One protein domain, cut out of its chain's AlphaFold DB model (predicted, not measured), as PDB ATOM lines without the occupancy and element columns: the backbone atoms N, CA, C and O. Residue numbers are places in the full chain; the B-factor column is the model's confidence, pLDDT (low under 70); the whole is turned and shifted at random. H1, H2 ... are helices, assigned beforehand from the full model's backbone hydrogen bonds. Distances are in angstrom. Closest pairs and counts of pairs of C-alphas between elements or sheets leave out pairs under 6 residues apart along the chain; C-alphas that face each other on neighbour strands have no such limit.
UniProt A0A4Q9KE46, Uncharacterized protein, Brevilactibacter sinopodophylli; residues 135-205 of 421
ATOM      1  N   GLY A 135     177.557 166.949 195.235       92.69
ATOM      2  CA  GLY A 135     176.280 167.586 194.945       92.69
ATOM      3  C   GLY A 135     175.097 166.603 194.991       92.69
ATOM      4  O   GLY A 135     174.047 166.928 195.553       92.69
ATOM      5  N   SER A 136     175.284 165.358 194.529       94.31
ATOM      6  CA  SER A 136     174.299 164.281 194.711       94.31
ATOM      7  C   SER A 136     174.053 163.972 196.185       94.31
ATOM      8  O   SER A 136     172.898 163.965 196.621       94.31
ATOM      9  N   TYR A 137     175.121 163.795 196.966       95.69
ATOM     10  CA  TYR A 137     175.034 163.491 198.393       95.69
ATOM     11  C   TYR A 137     174.246 164.565 199.152       95.69
ATOM     12  O   TYR A 137     173.348 164.258 199.945       95.69
ATOM     13  N   LEU A 138     174.519 165.842 198.872       94.06
ATOM     14  CA  LEU A 138     173.798 166.970 199.464       94.06
ATOM     15  C   LEU A 138     172.318 166.980 199.067       94.06
ATOM     16  O   LEU A 138     171.458 167.222 199.915       94.06
ATOM     17  N   ARG A 139     171.987 166.682 197.805       93.06
ATOM     18  CA  ARG A 139     170.589 166.583 197.348       93.06
ATOM     19  C   ARG A 139     169.845 165.434 198.032       93.06
ATOM     20  O   ARG A 139     168.712 165.632 198.471       93.06
ATOM     21  N   ARG A 140     170.481 164.267 198.170       94.31
ATOM     22  CA  ARG A 140     169.956 163.109 198.918       94.31
ATOM     23  C   ARG A 140     169.726 163.446 200.386       94.31
ATOM     24  O   ARG A 140     168.649 163.180 200.915       94.31
ATOM     25  N   THR A 141     170.695 164.108 201.010       94.44
ATOM     26  CA  THR A 141     170.619 164.543 202.410       94.44
ATOM     27  C   THR A 141     169.493 165.553 202.615       94.44
ATOM     28  O   THR A 141     168.680 165.395 203.523       94.44
ATOM     29  N   ALA A 142     169.370 166.552 201.736       93.31
ATOM     30  CA  ALA A 142     168.290 167.532 201.806       93.31
ATOM     31  C   ALA A 142     166.915 166.871 201.646       93.31
ATOM     32  O   ALA A 142     165.998 167.173 202.410       93.31
ATOM     33  N   HIS A 143     166.788 165.933 200.702       93.50
ATOM     34  CA  HIS A 143     165.550 165.192 200.501       93.50
ATOM     35  C   HIS A 143     165.163 164.366 201.734       93.50
ATOM     36  O   HIS A 143     164.018 164.454 202.174       93.50
ATOM     37  N   ALA A 144     166.111 163.630 202.325       93.50
ATOM     38  CA  ALA A 144     165.872 162.829 203.526       93.50
ATOM     39  C   ALA A 144     165.446 163.688 204.729       93.50
ATOM     40  O   ALA A 144     164.600 163.276 205.516       93.50
ATOM     41  N   LEU A 145     165.985 164.904 204.841       92.19
ATOM     42  CA  LEU A 145     165.625 165.873 205.878       92.19
ATOM     43  C   LEU A 145     164.328 166.648 205.581       92.19
ATOM     44  O   LEU A 145     163.930 167.487 206.386       92.19
ATOM     45  N   GLY A 146     163.686 166.427 204.428       92.38
ATOM     46  CA  GLY A 146     162.488 167.167 204.022       92.38
ATOM     47  C   GLY A 146     162.738 168.657 203.754       92.38
ATOM     48  O   GLY A 146     161.827 169.470 203.899       92.38
ATOM     49  N   THR A 147     163.965 169.033 203.381       92.75
ATOM     50  CA  THR A 147     164.367 170.422 203.113       92.75
ATOM     51  C   THR A 147     164.793 170.623 201.657       92.75
ATOM     52  O   THR A 147     164.859 169.689 200.857       92.75
ATOM     53  N   THR A 148     165.070 171.869 201.279       92.56
ATOM     54  CA  THR A 148     165.619 172.181 199.953       92.56
ATOM     55  C   THR A 148     167.145 172.050 199.964       92.56
ATOM     56  O   THR A 148     167.766 172.369 200.984       92.56
ATOM     57  N   PRO A 149     167.781 171.650 198.844       91.88
ATOM     58  CA  PRO A 149     169.239 171.621 198.739       91.88
ATOM     59  C   PRO A 149     169.882 172.950 199.151       91.88
ATOM     60  O   PRO A 149     170.777 172.959 199.986       91.88
ATOM     61  N   ARG A 150     169.331 174.083 198.692       92.19
ATOM     62  CA  ARG A 150     169.816 175.419 199.068       92.19
ATOM     63  C   ARG A 150     169.740 175.705 200.564       92.19
ATOM     64  O   ARG A 150     170.648 176.337 201.095       92.19
ATOM     65  N   MET A 151     168.663 175.307 201.241       93.12
ATOM     66  CA  MET A 151     168.548 175.515 202.689       93.12
ATOM     67  C   MET A 151     169.602 174.697 203.430       93.12
ATOM     68  O   MET A 151     170.306 175.262 204.261       93.12
ATOM     69  N   LEU A 152     169.768 173.417 203.076       93.50
ATOM     70  CA  LEU A 152     170.816 172.574 203.652       93.50
ATOM     71  C   LEU A 152     172.205 173.185 203.426       93.50
ATOM     72  O   LEU A 152     172.943 173.380 204.385       93.50
ATOM     73  N   THR A 153     172.555 173.530 202.186       93.62
ATOM     74  CA  THR A 153     173.887 174.060 201.861       93.62
ATOM     75  C   THR A 153     174.147 175.404 202.532       93.62
ATOM     76  O   THR A 153     175.253 175.642 203.004       93.62
ATOM     77  N   THR A 154     173.125 176.257 202.657       93.50
ATOM     78  CA  THR A 154     173.222 177.523 203.402       93.50
ATOM     79  C   THR A 154     173.450 177.281 204.895       93.50
ATOM     80  O   THR A 154     174.303 177.930 205.493       93.50
ATOM     81  N   SER A 155     172.734 176.331 205.507       92.50
ATOM     82  CA  SER A 155     172.936 175.954 206.915       92.50
ATOM     83  C   SER A 155     174.305 175.321 207.161       92.50
ATOM     84  O   SER A 155     174.898 175.525 208.216       92.50
ATOM     85  N   LEU A 156     174.834 174.610 206.166       92.44
ATOM     86  CA  LEU A 156     176.205 174.118 206.141       92.44
ATOM     87  C   LEU A 156     177.220 175.215 205.804       92.44
ATOM     88  O   LEU A 156     178.388 174.897 205.645       92.44
ATOM     89  N   GLY A 157     176.834 176.487 205.664       92.69
ATOM     90  CA  GLY A 157     177.752 177.589 205.363       92.69
ATOM     91  C   GLY A 157     178.533 177.406 204.059       92.69
ATOM     92  O   GLY A 157     179.695 177.795 204.001       92.69
ATOM     93  N   LEU A 158     177.942 176.746 203.063       92.38
ATOM     94  CA  LEU A 158     178.494 176.616 201.715       92.38
ATOM     95  C   LEU A 158     177.974 177.753 200.834       92.38
ATOM     96  O   LEU A 158     176.823 178.178 200.943       92.38
ATOM     97  N   THR A 159     178.807 178.212 199.914       89.56
ATOM     98  CA  THR A 159     178.438 179.104 198.814       89.56
ATOM     99  C   THR A 159     178.045 178.289 197.574       89.56
ATOM    100  O   THR A 159     178.389 177.109 197.473       89.56
ATOM    101  N   PRO A 160     177.367 178.879 196.567       84.19
ATOM    102  CA  PRO A 160     177.031 178.159 195.336       84.19
ATOM    103  C   PRO A 160     178.246 177.489 194.672       84.19
ATOM    104  O   PRO A 160     178.147 176.365 194.183       84.19
ATOM    105  N   GLY A 161     179.404 178.160 194.695       80.94
ATOM    106  CA  GLY A 161     180.654 177.663 194.117       80.94
ATOM    107  C   GLY A 161     181.308 176.521 194.895       80.94
ATOM    108  O   GLY A 161     182.197 175.880 194.354       80.94
ATOM    109  N   GLU A 162     180.860 176.238 196.114       86.81
ATOM    110  CA  GLU A 162     181.370 175.163 196.980       86.81
ATOM    111  C   GLU A 162     180.424 173.954 197.013       86.81
ATOM    112  O   GLU A 162     180.693 172.959 197.671       86.81
ATOM    113  N   THR A 163     179.298 174.024 196.295       84.62
ATOM    114  CA  THR A 163     178.367 172.892 196.128       84.62
ATOM    115  C   THR A 163     178.621 172.078 194.865       84.62
ATOM    116  O   THR A 163     177.859 171.161 194.557       84.62
ATOM    117  N   ASN A 164     179.666 172.427 194.108       78.75
ATOM    118  CA  ASN A 164     180.109 171.599 192.999       78.75
ATOM    119  C   ASN A 164     180.961 170.441 193.526       78.75
ATOM    120  O   ASN A 164     181.658 170.560 194.526       78.75
ATOM    121  N   SER A 165     180.953 169.327 192.807       86.12
ATOM    122  CA  SER A 165     181.719 168.138 193.185       86.12
ATOM    123  C   SER A 165     183.191 168.222 192.730       86.12
ATOM    124  O   SER A 165     183.764 167.214 192.323       86.12
ATOM    125  N   LEU A 166     183.800 169.422 192.655       81.62
ATOM    126  CA  LEU A 166     185.176 169.605 192.149       81.62
ATOM    127  C   LEU A 166     186.212 169.716 193.261       81.62
ATOM    128  O   LEU A 166     187.145 168.920 193.284       81.62
ATOM    129  N   LEU A 167     186.088 170.735 194.113       81.81
ATOM    130  CA  LEU A 167     187.087 171.103 195.112       81.81
ATOM    131  C   LEU A 167     186.418 171.821 196.281       81.81
ATOM    132  O   LEU A 167     185.665 172.770 196.072       81.81
ATOM    133  N   LEU A 168     186.802 171.421 197.487       85.81
ATOM    134  CA  LEU A 168     186.622 172.187 198.711       85.81
ATOM    135  C   LEU A 168     187.993 172.476 199.314       85.81
ATOM    136  O   LEU A 168     188.910 171.657 199.214       85.81
ATOM    137  N   ASP A 169     188.154 173.658 199.904       87.31
ATOM    138  CA  ASP A 169     189.366 173.952 200.659       87.31
ATOM    139  C   ASP A 169     189.415 173.098 201.942       87.31
ATOM    140  O   ASP A 169     188.363 172.754 202.490       87.31
ATOM    141  N   PRO A 170     190.611 172.780 202.470       89.62
ATOM    142  CA  PRO A 170     190.735 171.885 203.617       89.62
ATOM    143  C   PRO A 170     189.959 172.338 204.860       89.62
ATOM    144  O   PRO A 170     189.396 171.501 205.565       89.62
ATOM    145  N   ALA A 171     189.892 173.647 205.135       91.50
ATOM    146  CA  ALA A 171     189.180 174.153 206.307       91.50
ATOM    147  C   ALA A 171     187.666 173.943 206.160       91.50
ATOM    148  O   ALA A 171     187.004 173.504 207.106       91.50
ATOM    149  N   THR A 172     187.121 174.177 204.964       92.06
ATOM    150  CA  THR A 172     185.728 173.847 204.653       92.06
ATOM    151  C   THR A 172     185.481 172.341 204.683       92.06
ATOM    152  O   THR A 172     184.494 171.926 205.284       92.06
ATOM    153  N   THR A 173     186.376 171.510 204.139       93.00
ATOM    154  CA  THR A 173     186.263 170.040 204.198       93.00
ATOM    155  C   THR A 173     186.137 169.542 205.635       93.00
ATOM    156  O   THR A 173     185.203 168.804 205.939       93.00
ATOM    157  N   HIS A 174     187.019 169.981 206.541       93.50
ATOM    158  CA  HIS A 174     186.959 169.611 207.960       93.50
ATOM    159  C   HIS A 174     185.629 170.008 208.606       93.50
ATOM    160  O   HIS A 174     184.962 169.181 209.224       93.50
ATOM    161  N   ARG A 175     185.208 171.258 208.405       93.50
ATOM    162  CA  ARG A 175     183.963 171.789 208.966       93.50
ATOM    163  C   ARG A 175     182.729 171.036 208.466       93.50
ATOM    164  O   ARG A 175     181.825 170.733 209.238       93.50
ATOM    165  N   ILE A 176     182.674 170.742 207.171       92.94
ATOM    166  CA  ILE A 176     181.556 170.022 206.554       92.94
ATOM    167  C   ILE A 176     181.542 168.557 206.990       92.94
ATOM    168  O   ILE A 176     180.468 168.030 207.272       92.94
ATOM    169  N   ALA A 177     182.711 167.923 207.107       93.56
ATOM    170  CA  ALA A 177     182.840 166.576 207.651       93.56
ATOM    171  C   ALA A 177     182.245 166.498 209.067       93.56
ATOM    172  O   ALA A 177     181.395 165.650 209.324       93.56
ATOM    173  N   GLU A 178     182.585 167.441 209.951       92.38
ATOM    174  CA  GLU A 178     182.019 167.514 211.304       92.38
ATOM    175  C   GLU A 178     180.493 167.691 211.300       92.38
ATOM    176  O   GLU A 178     179.785 166.925 211.953       92.38
ATOM    177  N   LEU A 179     179.967 168.651 210.531       92.25
ATOM    178  CA  LEU A 179     178.526 168.945 210.484       92.25
ATOM    179  C   LEU A 179     177.690 167.806 209.879       92.25
ATOM    180  O   LEU A 179     176.553 167.574 210.292       92.25
ATOM    181  N   LEU A 180     178.241 167.091 208.897       92.06
ATOM    182  CA  LEU A 180     177.593 165.937 208.267       92.06
ATOM    183  C   LEU A 180     177.833 164.628 209.033       92.06
ATOM    184  O   LEU A 180     177.242 163.602 208.693       92.06
ATOM    185  N   GLY A 181     178.699 164.645 210.051       92.00
ATOM    186  CA  GLY A 181     179.133 163.452 210.769       92.00
ATOM    187  C   GLY A 181     179.932 162.481 209.894       92.00
ATOM    188  O   GLY A 181     179.808 161.274 210.069       92.00
ATOM    189  N   LEU A 182     180.710 162.968 208.931       93.38
ATOM    190  CA  LEU A 182     181.567 162.182 208.040       93.38
ATOM    191  C   LEU A 182     183.049 162.346 208.413       93.38
ATOM    192  O   LEU A 182     183.434 163.273 209.122       93.38
ATOM    193  N   ARG A 183     183.903 161.441 207.934       93.38
ATOM    194  CA  ARG A 183     185.361 161.634 207.927       93.38
ATOM    195  C   ARG A 183     185.738 162.580 206.791       93.38
ATOM    196  O   ARG A 183     185.077 162.596 205.757       93.38
ATOM    197  N   THR A 184     186.848 163.303 206.922       93.31
ATOM    198  CA  THR A 184     187.368 164.127 205.817       93.31
ATOM    199  C   THR A 184     187.636 163.304 204.562       93.31
ATOM    200  O   THR A 184     187.249 163.733 203.487       93.31
ATOM    201  N   SER A 185     188.153 162.079 204.708       91.62
ATOM    202  CA  SER A 185     188.347 161.159 203.580       91.62
ATOM    203  C   SER A 185     187.041 160.829 202.846       91.62
ATOM    204  O   SER A 185     187.037 160.699 201.632       91.62
ATOM    205  N   GLU A 186     185.918 160.719 203.568       93.62
ATOM    206  CA  GLU A 186     184.601 160.476 202.959       93.62
ATOM    207  C   GLU A 186     184.097 161.712 202.200       93.62
ATOM    208  O   GLU A 186     183.386 161.570 201.213       93.62
ATOM    209  N   ILE A 187     184.470 162.922 202.633       93.00
ATOM    210  CA  ILE A 187     184.214 164.146 201.862       93.00
ATOM    211  C   ILE A 187     185.121 164.197 200.632       93.00
ATOM    212  O   ILE A 187     184.648 164.544 199.553       93.00
ATOM    213  N   ASP A 188     186.395 163.832 200.764       89.94
ATOM    214  CA  ASP A 188     187.344 163.818 199.649       89.94
ATOM    215  C   ASP A 188     186.910 162.833 198.549       89.94
ATOM    216  O   ASP A 188     186.976 163.173 197.368       89.94
ATOM    217  N   ASP A 189     186.365 161.669 198.917       91.25
ATOM    218  CA  ASP A 189     185.838 160.669 197.976       91.25
ATOM    219  C   ASP A 189     184.634 161.168 197.155       91.25
ATOM    220  O   ASP A 189     184.404 160.683 196.043       91.25
ATOM    221  N   LEU A 190     183.892 162.157 197.671       93.25
ATOM    222  CA  LEU A 190     182.769 162.811 196.989       93.25
ATOM    223  C   LEU A 190     183.216 163.911 196.002       93.25
ATOM    224  O   LEU A 190     182.384 164.459 195.267       93.25
ATOM    225  N   HIS A 191     184.506 164.267 195.981       90.31
ATOM    226  CA  HIS A 191     185.058 165.358 195.178       90.31
ATOM    227  C   HIS A 191     186.062 164.874 194.134       90.31
ATOM    228  O   HIS A 191     186.820 163.926 194.317       90.31
ATOM    229  N   ALA A 192     186.136 165.605 193.022       84.75
ATOM    230  CA  ALA A 192     187.090 165.333 191.952       84.75
ATOM    231  C   ALA A 192     188.563 165.603 192.345       84.75
ATOM    232  O   ALA A 192     189.467 165.339 191.548       84.75
ATOM    233  N   THR A 193     188.824 166.111 193.557       78.19
ATOM    234  CA  THR A 193     190.163 166.302 194.145       78.19
ATOM    235  C   THR A 193     190.990 165.035 194.160       78.19
ATOM    236  O   THR A 193     192.196 165.114 193.943       78.19
ATOM    237  N   ARG A 194     190.362 163.866 194.317       75.81
ATOM    238  CA  ARG A 194     191.053 162.574 194.229       75.81
ATOM    239  C   ARG A 194     191.748 162.332 192.885       75.81
ATOM    240  O   ARG A 194     192.648 161.507 192.801       75.81
ATOM    241  N   TRP A 195     191.355 163.055 191.834       76.56
ATOM    242  CA  TRP A 195     191.990 162.980 190.519       76.56
ATOM    243  C   TRP A 195     192.855 164.209 190.182       76.56
ATOM    244  O   TRP A 195     193.241 164.404 189.022       76.56
ATOM    245  N   HIS A 196     193.167 165.046 191.179       73.50
ATOM    246  CA  HIS A 196     194.098 166.176 191.083       73.50
ATOM    247  C   HIS A 196     195.566 165.739 191.214       73.50
ATOM    248  O   HIS A 196     195.850 164.874 192.035       73.50
ATOM    249  N   PRO A 197     196.535 166.338 190.479       65.12
ATOM    250  CA  PRO A 197     196.413 167.203 189.289       65.12
ATOM    251  C   PRO A 197     196.264 166.406 187.978       65.12
ATOM    252  O   PRO A 197     196.385 166.949 186.875       65.12
ATOM    253  N   THR A 198     196.107 165.096 188.105       64.38
ATOM    254  CA  THR A 198     196.314 164.095 187.068       64.38
ATOM    255  C   THR A 198     195.293 164.189 185.939       64.38
ATOM    256  O   THR A 198     195.638 164.507 184.799       64.38
ATOM    257  N   VAL A 199     194.028 163.946 186.278       64.50
ATOM    258  CA  VAL A 199     192.879 164.032 185.375       64.50
ATOM    259  C   VAL A 199     192.455 165.484 185.270       64.50
ATOM    260  O   VAL A 199     192.410 166.043 184.174       64.50
ATOM    261  N   LEU A 200     192.229 166.115 186.426       67.44
ATOM    262  CA  LEU A 200     191.855 167.513 186.553       67.44
ATOM    263  C   LEU A 200     192.982 168.288 187.222       67.44
ATOM    264  O   LEU A 200     193.268 168.068 188.395       67.44
ATOM    265  N   ASP A 201     193.560 169.275 186.539       66.12
ATOM    266  CA  ASP A 201     194.375 170.264 187.244       66.12
ATOM    267  C   ASP A 201     193.490 171.383 187.810       66.12
ATOM    268  O   ASP A 201     193.304 172.450 187.225       66.12
ATOM    269  N   LEU A 202     192.926 171.107 188.981       67.31
ATOM    270  CA  LEU A 202     192.118 172.021 189.783       67.31
ATOM    271  C   LEU A 202     192.877 173.291 190.213       67.31
ATOM    272  O   LEU A 202     192.228 174.281 190.535       67.31
ATOM    273  N   ARG A 203     194.221 173.349 190.134       60.72
ATOM    274  CA  ARG A 203     194.976 174.609 190.353       60.72
ATOM    275  C   ARG A 203     194.647 175.664 189.302       60.72
ATOM    276  O   ARG A 203     194.916 176.846 189.491       60.72
ATOM    277  N   LEU A 204     194.095 175.238 188.171       57.28
ATOM    278  CA  LEU A 204     193.692 176.114 187.084       57.28
ATOM    279  C   LEU A 204     192.241 176.611 187.248       57.28
ATOM    280  O   LEU A 204     191.781 177.415 186.429       57.28
ATOM    281  N   LEU A 205     191.516 176.185 188.294       60.88
ATOM    282  CA  LEU A 205     190.230 176.783 188.668       60.88
ATOM    283  C   LEU A 205     190.429 178.289 188.917       60.88
ATOM    284  O   LEU A 205     191.354 178.705 189.604       60.88
TER     285      LEU A 205
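What this domain is: This is residues 135 to 205 of the 421 residues of an uncharacterized protein of Brevilactibacter sinopodophylli (UniProt A0A4Q9KE46). What shape is this? Two helix corners, H1 with H2 and H3 with H4, are joined by loop residues 156 to 169, with little H5 and a tail at the end far from H1 and H2. What is the make-up? The printed part is 71 residues with five named helices, H1 to H5, and no named strand: all helix, compact with a radius of gyration of the C-alphas of 12.2 A, spanning 38 by 21 by 18 A.

Where its parts are: Where does it begin? H1, residues 135 to 144, starts at C-alpha 135 (176.280, 167.586, 194.945) and is 14.3 A long; H2 is residues 149 to 155. What follows? H3, residues 170 to 180, is 15.2 A long, H4 is 184 to 189, and H5, 192 to 195, ends at C-alpha 195 (191.990, 162.980, 190.519).

How they stand to each other: Which helices touch? H1 and H2 touch, about perpendicular at 88 degrees, closest C-alphas Ala 142 and Pro 149, 5.2 A. H3 and H4 touch, about perpendicular at 84 degrees, closest C-alphas Ala 177 and Thr 184, 5.5 A. H2 and H3 are apart. What of H5 and the backbones? H4 and H5 are close but not clearly touching, closest C-alphas Asp 188 and Arg 194, 6.7 A. Every O i to N i+4 pair is within hydrogen-bond range in H1 to H4; H5 is too short for one.

The domain as a whole: How large is it? The farthest C-alphas, Gly 146 and Thr 198, are 38.0 A apart. Which links are long? H2 to H3 is long, with 14 residues; the others are tight, and the printed part has no cut. Where is confidence low? Residues 197 to 205 have pLDDT under 70.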